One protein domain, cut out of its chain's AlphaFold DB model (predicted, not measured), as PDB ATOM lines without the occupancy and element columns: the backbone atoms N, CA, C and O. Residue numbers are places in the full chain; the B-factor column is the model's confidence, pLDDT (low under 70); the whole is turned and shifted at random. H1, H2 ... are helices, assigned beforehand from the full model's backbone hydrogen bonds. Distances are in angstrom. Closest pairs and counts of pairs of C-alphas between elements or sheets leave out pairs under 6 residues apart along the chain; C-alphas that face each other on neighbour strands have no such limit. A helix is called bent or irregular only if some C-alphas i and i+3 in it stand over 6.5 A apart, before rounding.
ATOM      1  N   PHE A   4     -12.301 -36.421 -42.837       56.94
ATOM      2  CA  PHE A   4     -11.587 -35.906 -44.003       56.94
ATOM      3  C   PHE A   4     -12.171 -36.424 -45.325       56.94
ATOM      4  O   PHE A   4     -12.131 -35.743 -46.350       56.94
ATOM      5  N   THR A   5     -12.748 -37.627 -45.309       58.41
ATOM      6  CA  THR A   5     -13.434 -38.203 -46.467       58.41
ATOM      7  C   THR A   5     -14.746 -37.464 -46.725       58.41
ATOM      8  O   THR A   5     -15.064 -37.185 -47.872       58.41
ATOM      9  N   LEU A   6     -15.466 -37.058 -45.677       56.97
ATOM     10  CA  LEU A   6     -16.788 -36.435 -45.798       56.97
ATOM     11  C   LEU A   6     -16.732 -35.031 -46.433       56.97
ATOM     12  O   LEU A   6     -17.545 -34.728 -47.302       56.97
ATOM     13  N   PHE A   7     -15.726 -34.215 -46.088       62.12
ATOM     14  CA  PHE A   7     -15.511 -32.893 -46.705       62.12
ATOM     15  C   PHE A   7     -15.044 -32.977 -48.170       62.12
ATOM     16  O   PHE A   7     -15.476 -32.204 -49.023       62.12
ATOM     17  N   ASN A   8     -14.169 -33.935 -48.493       62.75
ATOM     18  CA  ASN A   8     -13.740 -34.135 -49.881       62.75
ATOM     19  C   ASN A   8     -14.866 -34.715 -50.751       62.75
ATOM     20  O   ASN A   8     -14.985 -34.347 -51.924       62.75
ATOM     21  N   ILE A   9     -15.718 -35.573 -50.182       67.44
ATOM     22  CA  ILE A   9     -16.905 -36.094 -50.863       67.44
ATOM     23  C   ILE A   9     -17.900 -34.965 -51.137       67.44
ATOM     24  O   ILE A   9     -18.317 -34.833 -52.281       67.44
ATOM     25  N   SER A  10     -18.228 -34.110 -50.159       70.00
ATOM     26  CA  SER A  10     -19.203 -33.027 -50.375       70.00
ATOM     27  C   SER A  10     -18.762 -32.056 -51.472       70.00
ATOM     28  O   SER A  10     -19.554 -31.714 -52.346       70.00
ATOM     29  N   LYS A  11     -17.477 -31.683 -51.505       76.25
ATOM     30  CA  LYS A  11     -16.925 -30.845 -52.578       76.25
ATOM     31  C   LYS A  11     -17.047 -31.511 -53.951       76.25
ATOM     32  O   LYS A  11     -17.507 -30.882 -54.898       76.25
ATOM     33  N   THR A  12     -16.641 -32.776 -54.061       82.12
ATOM     34  CA  THR A  12     -16.732 -33.539 -55.321       82.12
ATOM     35  C   THR A  12     -18.181 -33.657 -55.787       82.12
ATOM     36  O   THR A  12     -18.478 -33.550 -56.974       82.12
ATOM     37  N   PHE A  13     -19.086 -33.825 -54.834       81.06
ATOM     38  CA  PHE A  13     -20.505 -33.973 -55.072       81.06
ATOM     39  C   PHE A  13     -21.164 -32.697 -55.603       81.06
ATOM     40  O   PHE A  13     -21.931 -32.760 -56.559       81.06
ATOM     41  N   PHE A  14     -20.822 -31.530 -55.052       85.56
ATOM     42  CA  PHE A  14     -21.347 -30.253 -55.545       85.56
ATOM     43  C   PHE A  14     -20.920 -29.975 -56.985       85.56
ATOM     44  O   PHE A  14     -21.765 -29.610 -57.796       85.56
ATOM     45  N   TYR A  15     -19.659 -30.248 -57.333       87.25
ATOM     46  CA  TYR A  15     -19.210 -30.138 -58.725       87.25
ATOM     47  C   TYR A  15     -19.919 -31.124 -59.651       87.25
ATOM     48  O   TYR A  15     -20.234 -30.787 -60.790       87.25
ATOM     49  N   TYR A  16     -20.191 -32.342 -59.176       88.00
ATOM     50  CA  TYR A  16     -20.973 -33.300 -59.947       88.00
ATOM     51  C   TYR A  16     -22.399 -32.784 -60.189       88.00
ATOM     52  O   TYR A  16     -22.853 -32.778 -61.330       88.00
ATOM     53  N   PHE A  17     -23.073 -32.277 -59.156       89.06
ATOM     54  CA  PHE A  17     -24.413 -31.698 -59.262       89.06
ATOM     55  C   PHE A  17     -24.481 -30.485 -60.182       89.06
ATOM     56  O   PHE A  17     -25.428 -30.369 -60.957       89.06
ATOM     57  N   GLU A  18     -23.472 -29.625 -60.141       90.12
ATOM     58  CA  GLU A  18     -23.333 -28.508 -61.070       90.12
ATOM     59  C   GLU A  18     -23.160 -29.015 -62.512       90.12
ATOM     60  O   GLU A  18     -23.846 -28.556 -63.424       90.12
ATOM     61  N   SER A  19     -22.329 -30.045 -62.721       91.25
ATOM     62  CA  SER A  19     -22.079 -30.613 -64.056       91.25
ATOM     63  C   SER A  19     -23.317 -31.241 -64.710       91.25
ATOM     64  O   SER A  19     -23.434 -31.219 -65.935       91.25
ATOM     65  N   ILE A  20     -24.248 -31.770 -63.909       91.00
ATOM     66  CA  ILE A  20     -25.517 -32.347 -64.385       91.00
ATOM     67  C   ILE A  20     -26.699 -31.370 -64.266       91.00
ATOM     68  O   ILE A  20     -27.841 -31.787 -64.442       91.00
ATOM     69  N   GLN A  21     -26.441 -30.095 -63.948       87.62
ATOM     70  CA  GLN A  21     -27.450 -29.038 -63.778       87.62
ATOM     71  C   GLN A  21     -28.484 -29.305 -62.666       87.62
ATOM     72  O   GLN A  21     -29.581 -28.752 -62.674       87.62
ATOM     73  N   LEU A  22     -28.145 -30.134 -61.674       87.31
ATOM     74  CA  LEU A  22     -28.960 -30.325 -60.468       87.31
ATOM     75  C   LEU A  22     -28.770 -29.186 -59.462       87.31
ATOM     76  O   LEU A  22     -29.652 -28.927 -58.645       87.31
ATOM     77  N   LEU A  23     -27.606 -28.541 -59.495       90.69
ATOM     78  CA  LEU A  23     -27.233 -27.435 -58.629       90.69
ATOM     79  C   LEU A  23     -26.856 -26.230 -59.487       90.69
ATOM     80  O   LEU A  23     -25.927 -26.317 -60.281       90.69
ATOM     81  N   ASP A  24     -27.549 -25.115 -59.282       90.25
ATOM     82  CA  ASP A  24     -27.162 -23.819 -59.814       90.25
ATOM     83  C   ASP A  24     -26.589 -22.965 -58.665       90.25
ATOM     84  O   ASP A  24     -27.316 -22.666 -57.712       90.25
ATOM     85  N   PRO A  25     -25.292 -22.597 -58.703       84.88
ATOM     86  CA  PRO A  25     -24.651 -21.823 -57.644       84.88
ATOM     87  C   PRO A  25     -25.121 -20.365 -57.572       84.88
ATOM     88  O   PRO A  25     -24.809 -19.700 -56.585       84.88
ATOM     89  N   VAL A  26     -25.835 -19.855 -58.584       86.88
ATOM     90  CA  VAL A  26     -26.428 -18.507 -58.545       86.88
ATOM     91  C   VAL A  26     -27.910 -18.520 -58.170       86.88
ATOM     92  O   VAL A  26     -28.491 -17.457 -57.965       86.88
ATOM     93  N   ASN A  27     -28.524 -19.699 -58.049       88.62
ATOM     94  CA  ASN A  27     -29.927 -19.831 -57.681       88.62
ATOM     95  C   ASN A  27     -30.101 -19.860 -56.153       88.62
ATOM     96  O   ASN A  27     -29.638 -20.775 -55.466       88.62
ATOM     97  N   GLU A  28     -30.833 -18.880 -55.628       88.00
ATOM     98  CA  GLU A  28     -31.076 -18.709 -54.192       88.00
ATOM     99  C   GLU A  28     -31.773 -19.915 -53.542       88.00
ATOM    100  O   GLU A  28     -31.385 -20.329 -52.450       88.00
ATOM    101  N   ILE A  29     -32.741 -20.539 -54.222       89.56
ATOM    102  CA  ILE A  29     -33.469 -21.718 -53.721       89.56
ATOM    103  C   ILE A  29     -32.511 -22.901 -53.569       89.56
ATOM    104  O   ILE A  29     -32.543 -23.622 -52.567       89.56
ATOM    105  N   HIS A  30     -31.618 -23.089 -54.541       90.69
ATOM    106  CA  HIS A  30     -30.644 -24.173 -54.495       90.69
ATOM    107  C   HIS A  30     -29.644 -23.963 -53.351       90.69
ATOM    108  O   HIS A  30     -29.354 -24.913 -52.619       90.69
ATOM    109  N   LEU A  31     -29.154 -22.731 -53.168       89.38
ATOM    110  CA  LEU A  31     -28.266 -22.362 -52.061       89.38
ATOM    111  C   LEU A  31     -28.948 -22.541 -50.697       89.38
ATOM    112  O   LEU A  31     -28.344 -23.081 -49.766       89.38
ATOM    113  N   LEU A  32     -30.219 -22.153 -50.592       89.12
ATOM    114  CA  LEU A  32     -31.018 -22.308 -49.382       89.12
ATOM    115  C   LEU A  32     -31.232 -23.790 -49.034       89.12
ATOM    116  O   LEU A  32     -30.975 -24.203 -47.901       89.12
ATOM    117  N   ALA A  33     -31.607 -24.621 -50.011       90.56
ATOM    118  CA  ALA A  33     -31.759 -26.066 -49.827       90.56
ATOM    119  C   ALA A  33     -30.448 -26.735 -49.373       90.56
ATOM    120  O   ALA A  33     -30.437 -27.572 -48.464       90.56
ATOM    121  N   LEU A  34     -29.320 -26.321 -49.960       90.25
ATOM    122  CA  LEU A  34     -27.980 -26.726 -49.532       90.25
ATOM    123  C   LEU A  34     -27.713 -26.364 -48.071       90.25
ATOM    124  O   LEU A  34     -27.192 -27.202 -47.328       90.25
ATOM    125  N   HIS A  35     -28.081 -25.151 -47.652       89.19
ATOM    126  CA  HIS A  35     -27.868 -24.684 -46.286       89.19
ATOM    127  C   HIS A  35     -28.582 -25.574 -45.264       89.19
ATOM    128  O   HIS A  35     -27.946 -26.012 -44.305       89.19
ATOM    129  N   TYR A  36     -29.859 -25.912 -45.475       89.62
ATOM    130  CA  TYR A  36     -30.596 -26.778 -44.543       89.62
ATOM    131  C   TYR A  36     -29.955 -28.159 -44.391       89.62
ATOM    132  O   TYR A  36     -29.796 -28.654 -43.273       89.62
ATOM    133  N   VAL A  37     -29.562 -28.778 -45.505       90.00
ATOM    134  CA  VAL A  37     -29.079 -30.164 -45.512       90.00
ATOM    135  C   VAL A  37     -27.627 -30.262 -45.053       90.00
ATOM    136  O   VAL A  37     -27.293 -31.055 -44.165       90.00
ATOM    137  N   TYR A  38     -26.738 -29.466 -45.644       87.75
ATOM    138  CA  TYR A  38     -25.302 -29.645 -45.455       87.75
ATOM    139  C   TYR A  38     -24.759 -28.944 -44.218       87.75
ATOM    140  O   TYR A  38     -23.791 -29.447 -43.657       87.75
ATOM    141  N   LYS A  39     -25.400 -27.886 -43.701       87.88
ATOM    142  CA  LYS A  39     -25.000 -27.290 -42.412       87.88
ATOM    143  C   LYS A  39     -25.031 -28.319 -41.288       87.88
ATOM    144  O   LYS A  39     -24.047 -28.497 -40.576       87.88
ATOM    145  N   GLN A  40     -26.135 -29.055 -41.174       85.56
ATOM    146  CA  GLN A  40     -26.294 -30.055 -40.120       85.56
ATOM    147  C   GLN A  40     -25.339 -31.235 -40.302       85.56
ATOM    148  O   GLN A  40     -24.784 -31.745 -39.331       85.56
ATOM    149  N   ARG A  41     -25.099 -31.656 -41.547       85.62
ATOM    150  CA  ARG A  41     -24.151 -32.735 -41.858       85.62
ATOM    151  C   ARG A  41     -22.707 -32.339 -41.570       85.62
ATOM    152  O   ARG A  41     -21.974 -33.137 -40.993       85.62
ATOM    153  N   ILE A  42     -22.318 -31.114 -41.921       85.88
ATOM    154  CA  ILE A  42     -20.996 -30.558 -41.616       85.88
ATOM    155  C   ILE A  42     -20.802 -30.491 -40.101       85.88
ATOM    156  O   ILE A  42     -19.798 -30.999 -39.611       85.88
ATOM    157  N   ASN A  43     -21.778 -29.971 -39.353       87.69
ATOM    158  CA  ASN A  43     -21.703 -29.916 -37.891       87.69
ATOM    159  C   ASN A  43     -21.538 -31.314 -37.273       87.69
ATOM    160  O   ASN A  43     -20.610 -31.529 -36.497       87.69
ATOM    161  N   LYS A  44     -22.336 -32.303 -37.702       86.12
ATOM    162  CA  LYS A  44     -22.179 -33.706 -37.266       86.12
ATOM    163  C   LYS A  44     -20.800 -34.281 -37.613       86.12
ATOM    164  O   LYS A  44     -20.216 -35.024 -36.826       86.12
ATOM    165  N   ALA A  45     -20.268 -33.959 -38.792       85.00
ATOM    166  CA  ALA A  45     -18.938 -34.401 -39.199       85.00
ATOM    167  C   ALA A  45     -17.841 -33.758 -38.336       85.00
ATOM    168  O   ALA A  45     -16.904 -34.451 -37.944       85.00
ATOM    169  N   ILE A  46     -17.970 -32.474 -37.994       87.38
ATOM    170  CA  ILE A  46     -17.057 -31.770 -37.084       87.38
ATOM    171  C   ILE A  46     -17.123 -32.386 -35.685       87.38
ATOM    172  O   ILE A  46     -16.084 -32.708 -35.117       87.38
ATOM    173  N   GLU A  47     -18.318 -32.630 -35.149       88.56
ATOM    174  CA  GLU A  47     -18.486 -33.295 -33.853       88.56
ATOM    175  C   GLU A  47     -17.817 -34.672 -33.844       88.56
ATOM    176  O   GLU A  47     -17.045 -34.992 -32.939       88.56
ATOM    177  N   SER A  48     -18.046 -35.473 -34.889       87.25
ATOM    178  CA  SER A  48     -17.400 -36.777 -35.037       87.25
ATOM    179  C   SER A  48     -15.880 -36.655 -35.129       87.25
ATOM    180  O   SER A  48     -15.166 -37.477 -34.553       87.25
ATOM    181  N   PHE A  49     -15.372 -35.627 -35.815       87.38
ATOM    182  CA  PHE A  49     -13.939 -35.376 -35.928       87.38
ATOM    183  C   PHE A  49     -13.338 -35.065 -34.568       87.38
ATOM    184  O   PHE A  49     -12.367 -35.704 -34.184       87.38
ATOM    185  N   VAL A  50     -13.941 -34.134 -33.826       88.00
ATOM    186  CA  VAL A  50     -13.502 -33.758 -32.480       88.00
ATOM    187  C   VAL A  50     -13.477 -34.988 -31.575       88.00
ATOM    188  O   VAL A  50     -12.481 -35.233 -30.900       88.00
ATOM    189  N   GLN A  51     -14.528 -35.813 -31.607       88.12
ATOM    190  CA  GLN A  51     -14.579 -37.043 -30.816       88.12
ATOM    191  C   GLN A  51     -13.479 -38.033 -31.203       88.12
ATOM    192  O   GLN A  51     -12.786 -38.547 -30.327       88.12
ATOM    193  N   GLN A  52     -13.286 -38.293 -32.497       88.06
ATOM    194  CA  GLN A  52     -12.250 -39.212 -32.968       88.06
ATOM    195  C   GLN A  52     -10.853 -38.694 -32.626       88.06
ATOM    196  O   GLN A  52     -10.045 -39.432 -32.073       88.06
ATOM    197  N   TRP A  53     -10.582 -37.424 -32.916       88.75
ATOM    198  CA  TRP A  53      -9.272 -36.813 -32.738       88.75
ATOM    199  C   TRP A  53      -8.879 -36.716 -31.264       88.75
ATOM    200  O   TRP A  53      -7.771 -37.103 -30.902       88.75
ATOM    201  N   ASN A  54      -9.801 -36.307 -30.389       90.44
ATOM    202  CA  ASN A  54      -9.528 -36.205 -28.954       90.44
ATOM    203  C   ASN A  54      -9.190 -37.560 -28.311       90.44
ATOM    204  O   ASN A  54      -8.468 -37.601 -27.315       90.44
ATOM    205  N   HIS A  55      -9.670 -38.668 -28.884       92.00
ATOM    206  CA  HIS A  55      -9.388 -40.026 -28.413       92.00
ATOM    207  C   HIS A  55      -8.326 -40.757 -29.248       92.00
ATOM    208  O   HIS A  55      -7.950 -41.877 -28.905       92.00
ATOM    209  N   HIS A  56      -7.812 -40.138 -30.310       91.50
ATOM    210  CA  HIS A  56      -6.824 -40.748 -31.187       91.50
ATOM    211  C   HIS A  56      -5.428 -40.729 -30.540       91.50
ATOM    212  O   HIS A  56      -4.966 -39.660 -30.141       91.50
ATOM    213  N   PRO A  57      -4.723 -41.871 -30.446       91.88
ATOM    214  CA  PRO A  57      -3.395 -41.925 -29.845       91.88
ATOM    215  C   PRO A  57      -2.360 -41.180 -30.698       91.88
ATOM    216  O   PRO A  57      -2.246 -41.399 -31.905       91.88
ATOM    217  N   LEU A  58      -1.565 -40.317 -30.067       91.62
ATOM    218  CA  LEU A  58      -0.470 -39.604 -30.719       91.62
ATOM    219  C   LEU A  58       0.828 -40.400 -30.569       91.62
ATOM    220  O   LEU A  58       1.304 -40.636 -29.457       91.62
ATOM    221  N   ASN A 121     -33.683 -13.773 -50.751       71.31
ATOM    222  CA  ASN A 121     -34.978 -13.102 -50.646       71.31
ATOM    223  C   ASN A 121     -36.134 -14.113 -50.731       71.31
ATOM    224  O   ASN A 121     -37.003 -14.025 -51.597       71.31
ATOM    225  N   VAL A 122     -36.107 -15.118 -49.851       76.88
ATOM    226  CA  VAL A 122     -37.133 -16.167 -49.762       76.88
ATOM    227  C   VAL A 122     -37.890 -16.002 -48.444       76.88
ATOM    228  O   VAL A 122     -37.389 -16.358 -47.376       76.88
ATOM    229  N   ASP A 123     -39.115 -15.476 -48.520       78.94
ATOM    230  CA  ASP A 123     -39.961 -15.196 -47.354       78.94
ATOM    231  C   ASP A 123     -40.599 -16.475 -46.784       78.94
ATOM    232  O   ASP A 123     -41.779 -16.755 -47.004       78.94
ATOM    233  N   LEU A 124     -39.845 -17.267 -46.022       82.12
ATOM    234  CA  LEU A 124     -40.368 -18.451 -45.329       82.12
ATOM    235  C   LEU A 124     -40.979 -18.093 -43.967       82.12
ATOM    236  O   LEU A 124     -40.354 -17.434 -43.134       82.12
ATOM    237  N   THR A 125     -42.176 -18.606 -43.692       86.25
ATOM    238  CA  THR A 125     -42.790 -18.576 -42.359       86.25
ATOM    239  C   THR A 125     -42.011 -19.452 -41.369       86.25
ATOM    240  O   THR A 125     -41.264 -20.357 -41.751       86.25
ATOM    241  N   GLU A 126     -42.189 -19.228 -40.064       87.31
ATOM    242  CA  GLU A 126     -41.546 -20.060 -39.031       87.31
ATOM    243  C   GLU A 126     -41.932 -21.546 -39.141       87.31
ATOM    244  O   GLU A 126     -41.098 -22.426 -38.918       87.31
ATOM    245  N   ASN A 127     -43.173 -21.839 -39.542       88.69
ATOM    246  CA  ASN A 127     -43.656 -23.211 -39.702       88.69
ATOM    247  C   ASN A 127     -42.995 -23.919 -40.892       88.69
ATOM    248  O   ASN A 127     -42.560 -25.061 -40.750       88.69
ATOM    249  N   GLU A 128     -42.884 -23.246 -42.040       88.44
ATOM    250  CA  GLU A 128     -42.192 -23.777 -43.225       88.44
ATOM    251  C   GLU A 128     -40.709 -24.011 -42.920       88.44
ATOM    252  O   GLU A 128     -40.176 -25.087 -43.187       88.44
ATOM    253  N   ASN A 129     -40.062 -23.048 -42.254       88.38
ATOM    254  CA  ASN A 129     -38.686 -23.183 -41.775       88.38
ATOM    255  C   ASN A 129     -38.500 -24.426 -40.897       88.38
ATOM    256  O   ASN A 129     -37.569 -25.210 -41.105       88.38
ATOM    257  N   PHE A 130     -39.394 -24.624 -39.925       88.81
ATOM    258  CA  PHE A 130     -39.344 -25.782 -39.042       88.81
ATOM    259  C   PHE A 130     -39.517 -27.090 -39.821       88.81
ATOM    260  O   PHE A 130     -38.753 -28.034 -39.614       88.81
ATOM    261  N   GLN A 131     -40.473 -27.150 -40.752       89.00
ATOM    262  CA  GLN A 131     -40.698 -28.331 -41.587       89.00
ATOM    263  C   GLN A 131     -39.476 -28.678 -42.444       89.00
ATOM    264  O   GLN A 131     -39.029 -29.827 -42.428       89.00
ATOM    265  N   LEU A 132     -38.890 -27.697 -43.133       90.00
ATOM    266  CA  LEU A 132     -37.694 -27.893 -43.958       90.00
ATOM    267  C   LEU A 132     -36.507 -28.376 -43.119       90.00
ATOM    268  O   LEU A 132     -35.775 -29.281 -43.529       90.00
ATOM    269  N   GLN A 133     -36.352 -27.841 -41.907       89.06
ATOM    270  CA  GLN A 133     -35.306 -28.280 -40.989       89.06
ATOM    271  C   GLN A 133     -35.517 -29.727 -40.518       89.06
ATOM    272  O   GLN A 133     -34.545 -30.480 -40.434       89.06
ATOM    273  N   GLN A 134     -36.758 -30.151 -40.255       88.56
ATOM    274  CA  GLN A 134     -37.063 -31.546 -39.910       88.56
ATOM    275  C   GLN A 134     -36.806 -32.493 -41.086       88.56
ATOM    276  O   GLN A 134     -36.184 -33.544 -40.909       88.56
ATOM    277  N   LEU A 135     -37.213 -32.107 -42.298       87.56
ATOM    278  CA  LEU A 135     -36.964 -32.888 -43.513       87.56
ATOM    279  C   LEU A 135     -35.466 -33.089 -43.753       87.56
ATOM    280  O   LEU A 135     -35.033 -34.210 -44.022       87.56
ATOM    281  N   ALA A 136     -34.657 -32.044 -43.565       86.19
ATOM    282  CA  ALA A 136     -33.209 -32.116 -43.726       86.19
ATOM    283  C   ALA A 136     -32.514 -33.083 -42.745       86.19
ATOM    284  O   ALA A 136     -31.439 -33.607 -43.052       86.19
ATOM    285  N   ILE A 137     -33.105 -33.314 -41.566       84.12
ATOM    286  CA  ILE A 137     -32.543 -34.160 -40.497       84.12
ATOM    287  C   ILE A 137     -33.104 -35.592 -40.538       84.12
ATOM    288  O   ILE A 137     -32.507 -36.490 -39.939       84.12
ATOM    289  N   SER A 138     -34.217 -35.813 -41.240       82.81
ATOM    290  CA  SER A 138     -34.895 -37.109 -41.321       82.81
ATOM    291  C   SER A 138     -34.009 -38.236 -41.880       82.81
ATOM    292  O   SER A 138     -33.083 -38.005 -42.665       82.81
ATOM    293  N   ASP A 139     -34.285 -39.473 -41.452       78.75
ATOM    294  CA  ASP A 139     -33.576 -40.664 -41.929       78.75
ATOM    295  C   ASP A 139     -34.148 -41.096 -43.284       78.75
ATOM    296  O   ASP A 139     -35.187 -41.753 -43.375       78.75
ATOM    297  N   ILE A 140     -33.499 -40.635 -44.353       79.44
ATOM    298  CA  ILE A 140     -33.930 -40.862 -45.734       79.44
ATOM    299  C   ILE A 140     -33.151 -42.061 -46.302       79.44
ATOM    300  O   ILE A 140     -31.917 -42.081 -46.223       79.44
ATOM    301  N   PRO A 141     -33.822 -43.051 -46.920       74.00
ATOM    302  CA  PRO A 141     -33.142 -44.192 -47.527       74.00
ATOM    303  C   PRO A 141     -32.198 -43.747 -48.655       74.00
ATOM    304  O   PRO A 141     -32.509 -42.832 -49.414       74.00
ATOM    305  N   ASN A 142     -31.039 -44.407 -48.775       75.44
ATOM    306  CA  ASN A 142     -29.985 -44.086 -49.755       75.44
ATOM    307  C   ASN A 142     -29.482 -42.628 -49.697       75.44
ATOM    308  O   ASN A 142     -29.033 -42.077 -50.698       75.44
ATOM    309  N   ASN A 143     -29.541 -41.993 -48.523       81.88
ATOM    310  CA  ASN A 143     -29.139 -40.601 -48.322       81.88
ATOM    311  C   ASN A 143     -27.812 -40.462 -47.558       81.88
ATOM    312  O   ASN A 143     -27.642 -39.540 -46.750       81.88
ATOM    313  N   GLU A 144     -26.874 -41.385 -47.788       74.75
ATOM    314  CA  GLU A 144     -25.578 -41.406 -47.098       74.75
ATOM    315  C   GLU A 144     -24.878 -40.043 -47.215       74.75
ATOM    316  O   GLU A 144     -24.438 -39.471 -46.215       74.75
ATOM    317  N   HIS A 145     -24.899 -39.450 -48.411       76.19
ATOM    318  CA  HIS A 145     -24.207 -38.194 -48.698       76.19
ATOM    319  C   HIS A 145     -25.080 -36.929 -48.606       76.19
ATOM    320  O   HIS A 145     -24.530 -35.836 -48.540       76.19
ATOM    321  N   GLY A 146     -26.409 -37.042 -48.484       83.06
ATOM    322  CA  GLY A 146     -27.315 -35.876 -48.396       83.06
ATOM    323  C   GLY A 146     -28.014 -35.497 -49.701       83.06
ATOM    324  O   GLY A 146     -28.744 -34.515 -49.754       83.06
ATOM    325  N   GLU A 147     -27.811 -36.300 -50.732       85.75
ATOM    326  CA  GLU A 147     -28.312 -36.152 -52.098       85.75
ATOM    327  C   GLU A 147     -29.842 -36.128 -52.152       85.75
ATOM    328  O   GLU A 147     -30.448 -35.206 -52.693       85.75
ATOM    329  N   GLN A 148     -30.466 -37.129 -51.529       87.75
ATOM    330  CA  GLN A 148     -31.918 -37.287 -51.505       87.75
ATOM    331  C   GLN A 148     -32.562 -36.208 -50.635       87.75
ATOM    332  O   GLN A 148     -33.574 -35.630 -51.020       87.75
ATOM    333  N   ALA A 149     -31.940 -35.875 -49.496       89.50
ATOM    334  CA  ALA A 149     -32.397 -34.761 -48.663       89.50
ATOM    335  C   ALA A 149     -32.365 -33.439 -49.432       89.50
ATOM    336  O   ALA A 149     -33.324 -32.680 -49.358       89.50
ATOM    337  N   TYR A 150     -31.292 -33.174 -50.182       90.56
ATOM    338  CA  TYR A 150     -31.184 -31.965 -50.994       90.56
ATOM    339  C   TYR A 150     -32.309 -31.877 -52.026       90.56
ATOM    340  O   TYR A 150     -32.975 -30.850 -52.104       90.56
ATOM    341  N   LEU A 151     -32.561 -32.959 -52.768       90.31
ATOM    342  CA  LEU A 151     -33.620 -32.990 -53.778       90.31
ATOM    343  C   LEU A 151     -35.011 -32.774 -53.179       90.31
ATOM    344  O   LEU A 151     -35.792 -32.001 -53.725       90.31
ATOM    345  N   ILE A 152     -35.304 -33.420 -52.048       91.50
ATOM    346  CA  ILE A 152     -36.594 -33.289 -51.363       91.50
ATOM    347  C   ILE A 152     -36.782 -31.871 -50.822       91.50
ATOM    348  O   ILE A 152     -37.830 -31.269 -51.043       91.50
ATOM    349  N   VAL A 153     -35.775 -31.320 -50.137       92.62
ATOM    350  CA  VAL A 153     -35.843 -29.957 -49.588       92.62
ATOM    351  C   VAL A 153     -35.982 -28.933 -50.711       92.62
ATOM    352  O   VAL A 153     -36.838 -28.063 -50.612       92.62
ATOM    353  N   ARG A 154     -35.211 -29.063 -51.799       92.50
ATOM    354  CA  ARG A 154     -35.311 -28.169 -52.960       92.50
ATOM    355  C   ARG A 154     -36.714 -28.199 -53.567       92.50
ATOM    356  O   ARG A 154     -37.333 -27.150 -53.672       92.50
ATOM    357  N   ALA A 155     -37.232 -29.391 -53.875       92.25
ATOM    358  CA  ALA A 155     -38.569 -29.547 -54.446       92.25
ATOM    359  C   ALA A 155     -39.666 -28.996 -53.519       92.25
ATOM    360  O   ALA A 155     -40.611 -28.372 -53.981       92.25
ATOM    361  N   THR A 156     -39.519 -29.181 -52.203       91.38
ATOM    362  CA  THR A 156     -40.473 -28.643 -51.219       91.38
ATOM    363  C   THR A 156     -40.468 -27.115 -51.220       91.38
ATOM    364  O   THR A 156     -41.532 -26.512 -51.200       91.38
ATOM    365  N   ILE A 157     -39.289 -26.479 -51.269       90.62
ATOM    366  CA  ILE A 157     -39.186 -25.013 -51.342       90.62
ATOM    367  C   ILE A 157     -39.801 -24.498 -52.650       90.62
ATOM    368  O   ILE A 157     -40.544 -23.525 -52.615       90.62
ATOM    369  N   GLU A 158     -39.535 -25.161 -53.779       90.88
ATOM    370  CA  GLU A 158     -40.121 -24.810 -55.081       90.88
ATOM    371  C   GLU A 158     -41.658 -24.870 -55.033       90.88
ATOM    372  O   GLU A 158     -42.316 -23.898 -55.392       90.88
ATOM    373  N   THR A 159     -42.238 -25.948 -54.490       89.88
ATOM    374  CA  THR A 159     -43.699 -26.082 -54.335       89.88
ATOM    375  C   THR A 159     -44.297 -25.016 -53.416       89.88
ATOM    376  O   THR A 159     -45.339 -24.451 -53.729       89.88
ATOM    377  N   LEU A 160     -43.638 -24.701 -52.296       86.69
ATOM    378  CA  LEU A 160     -44.114 -23.666 -51.370       86.69
ATOM    379  C   LEU A 160     -44.124 -22.269 -52.000       86.69
ATOM    380  O   LEU A 160     -44.925 -21.427 -51.602       86.69
ATOM    381  N   LEU A 161     -43.232 -22.008 -52.956       83.19
ATOM    382  CA  LEU A 161     -43.197 -20.744 -53.686       83.19
ATOM    383  C   LEU A 161     -44.243 -20.710 -54.806       83.19
ATOM    384  O   LEU A 161     -44.920 -19.699 -54.945       83.19
ATOM    385  N   GLU A 162     -44.447 -21.818 -55.525       83.88
ATOM    386  CA  GLU A 162     -45.505 -21.936 -56.542       83.88
ATOM    387  C   GLU A 162     -46.918 -21.762 -55.961       83.88
ATOM    388  O   GLU A 162     -47.786 -21.202 -56.620       83.88
ATOM    389  N   GLU A 163     -47.174 -22.205 -54.724       76.62
ATOM    390  CA  GLU A 163     -48.477 -22.022 -54.057       76.62
ATOM    391  C   GLU A 163     -48.775 -20.559 -53.663       76.62
ATOM    392  O   GLU A 163     -49.890 -20.253 -53.225       76.62
ATOM    393  N   ARG A 164     -47.791 -19.657 -53.781       70.19
ATOM    394  CA  ARG A 164     -47.883 -18.249 -53.354       70.19
ATOM    395  C   ARG A 164     -48.012 -17.264 -54.520       70.19
ATOM    396  O   ARG A 164     -48.311 -16.097 -54.249       70.19
TER     397      ARG A 164
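This is residues 4 to 58 and 121 to 164 of the 165 residues of an uncharacterized protein of Paramuricea clavata (UniProt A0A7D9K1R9). A long helix, H2, makes the long axis; the helical hairpin of H3 and H4 packs on its first part, and H1 runs back beside it on another side, more loosely, with residues 50 to 58 sticking out at the far end. The printed part has 99 residues with four named helices, in the order H1, H2, H3, H4, and no named strand; the class is all helix. It is only just loose, close to compact, with a radius of gyration of the C-alphas of 15.2 A, and its elongated outline spans 57 by 32 by 27 A.

H1 is residues 4 to 19, 23.2 A from first to last C-alpha, and begins at C-alpha 4 at (-11.587, -35.906, -44.003). H2 is residues 28 to 55, the longest helix, 39.9 A, from C-alpha 28 at (-31.076, -18.709, -54.192). It has a kink of 32 degrees near residue 37; it is neither bent nor irregular, but only just: C-alphas 37 and 40 are 6.1 A apart. H3 is residues 126 to 137, 16.8 A. H4 is residues 147 to 162, 22.7 A, and ends at C-alpha 162 at (-45.505, -21.936, -56.542).

H1 is close to H2 but not clearly touching it, with 2 pairs of C-alphas within 8 A; the closest C-alphas are those of Leu 6 and Ala 45, 7.2 A apart. Their lines stand at a shallow tilt of 16 degrees, opposite ways. H1 is apart from H3 and from H4. H2 touches H3 with residues 36 to 40 alone, at a steep tilt of 50 degrees, the same way; the closest C-alphas, those of Val 37 and Ala 136, are 4.9 A apart. H2 touches H4 with residues 29 to 37 alone, at a shallow tilt of 32 degrees, opposite ways; the closest C-alphas are those of Ala 33 and Arg 154, 5.2 A apart. H3 and H4 form a helical hairpin, touching at a shallow tilt of 19 degrees, opposite ways, with C-alphas 136 and 149 the closest at 5.7 A. In H1, H3 and H4 every O i to N i+4 pair is within hydrogen-bond range; in H2, 23 of 24 are.

The C-alphas farthest apart are those of Leu 58 and Arg 164, 56.7 A. Residues 50 to 58, of which 50 to 55 belong to H2, stand free; without them the body spans 41 by 28 by 24 A. Residues 59 to 120 are not printed, and C-alphas 58 and 121 are 47.9 A apart across this cut, which lies in the link from H2 to H3. The links H1 to H2 and H3 to H4 are short. The mean pLDDT of the printed part is 84.8, and residues 4 to 9 are under 70.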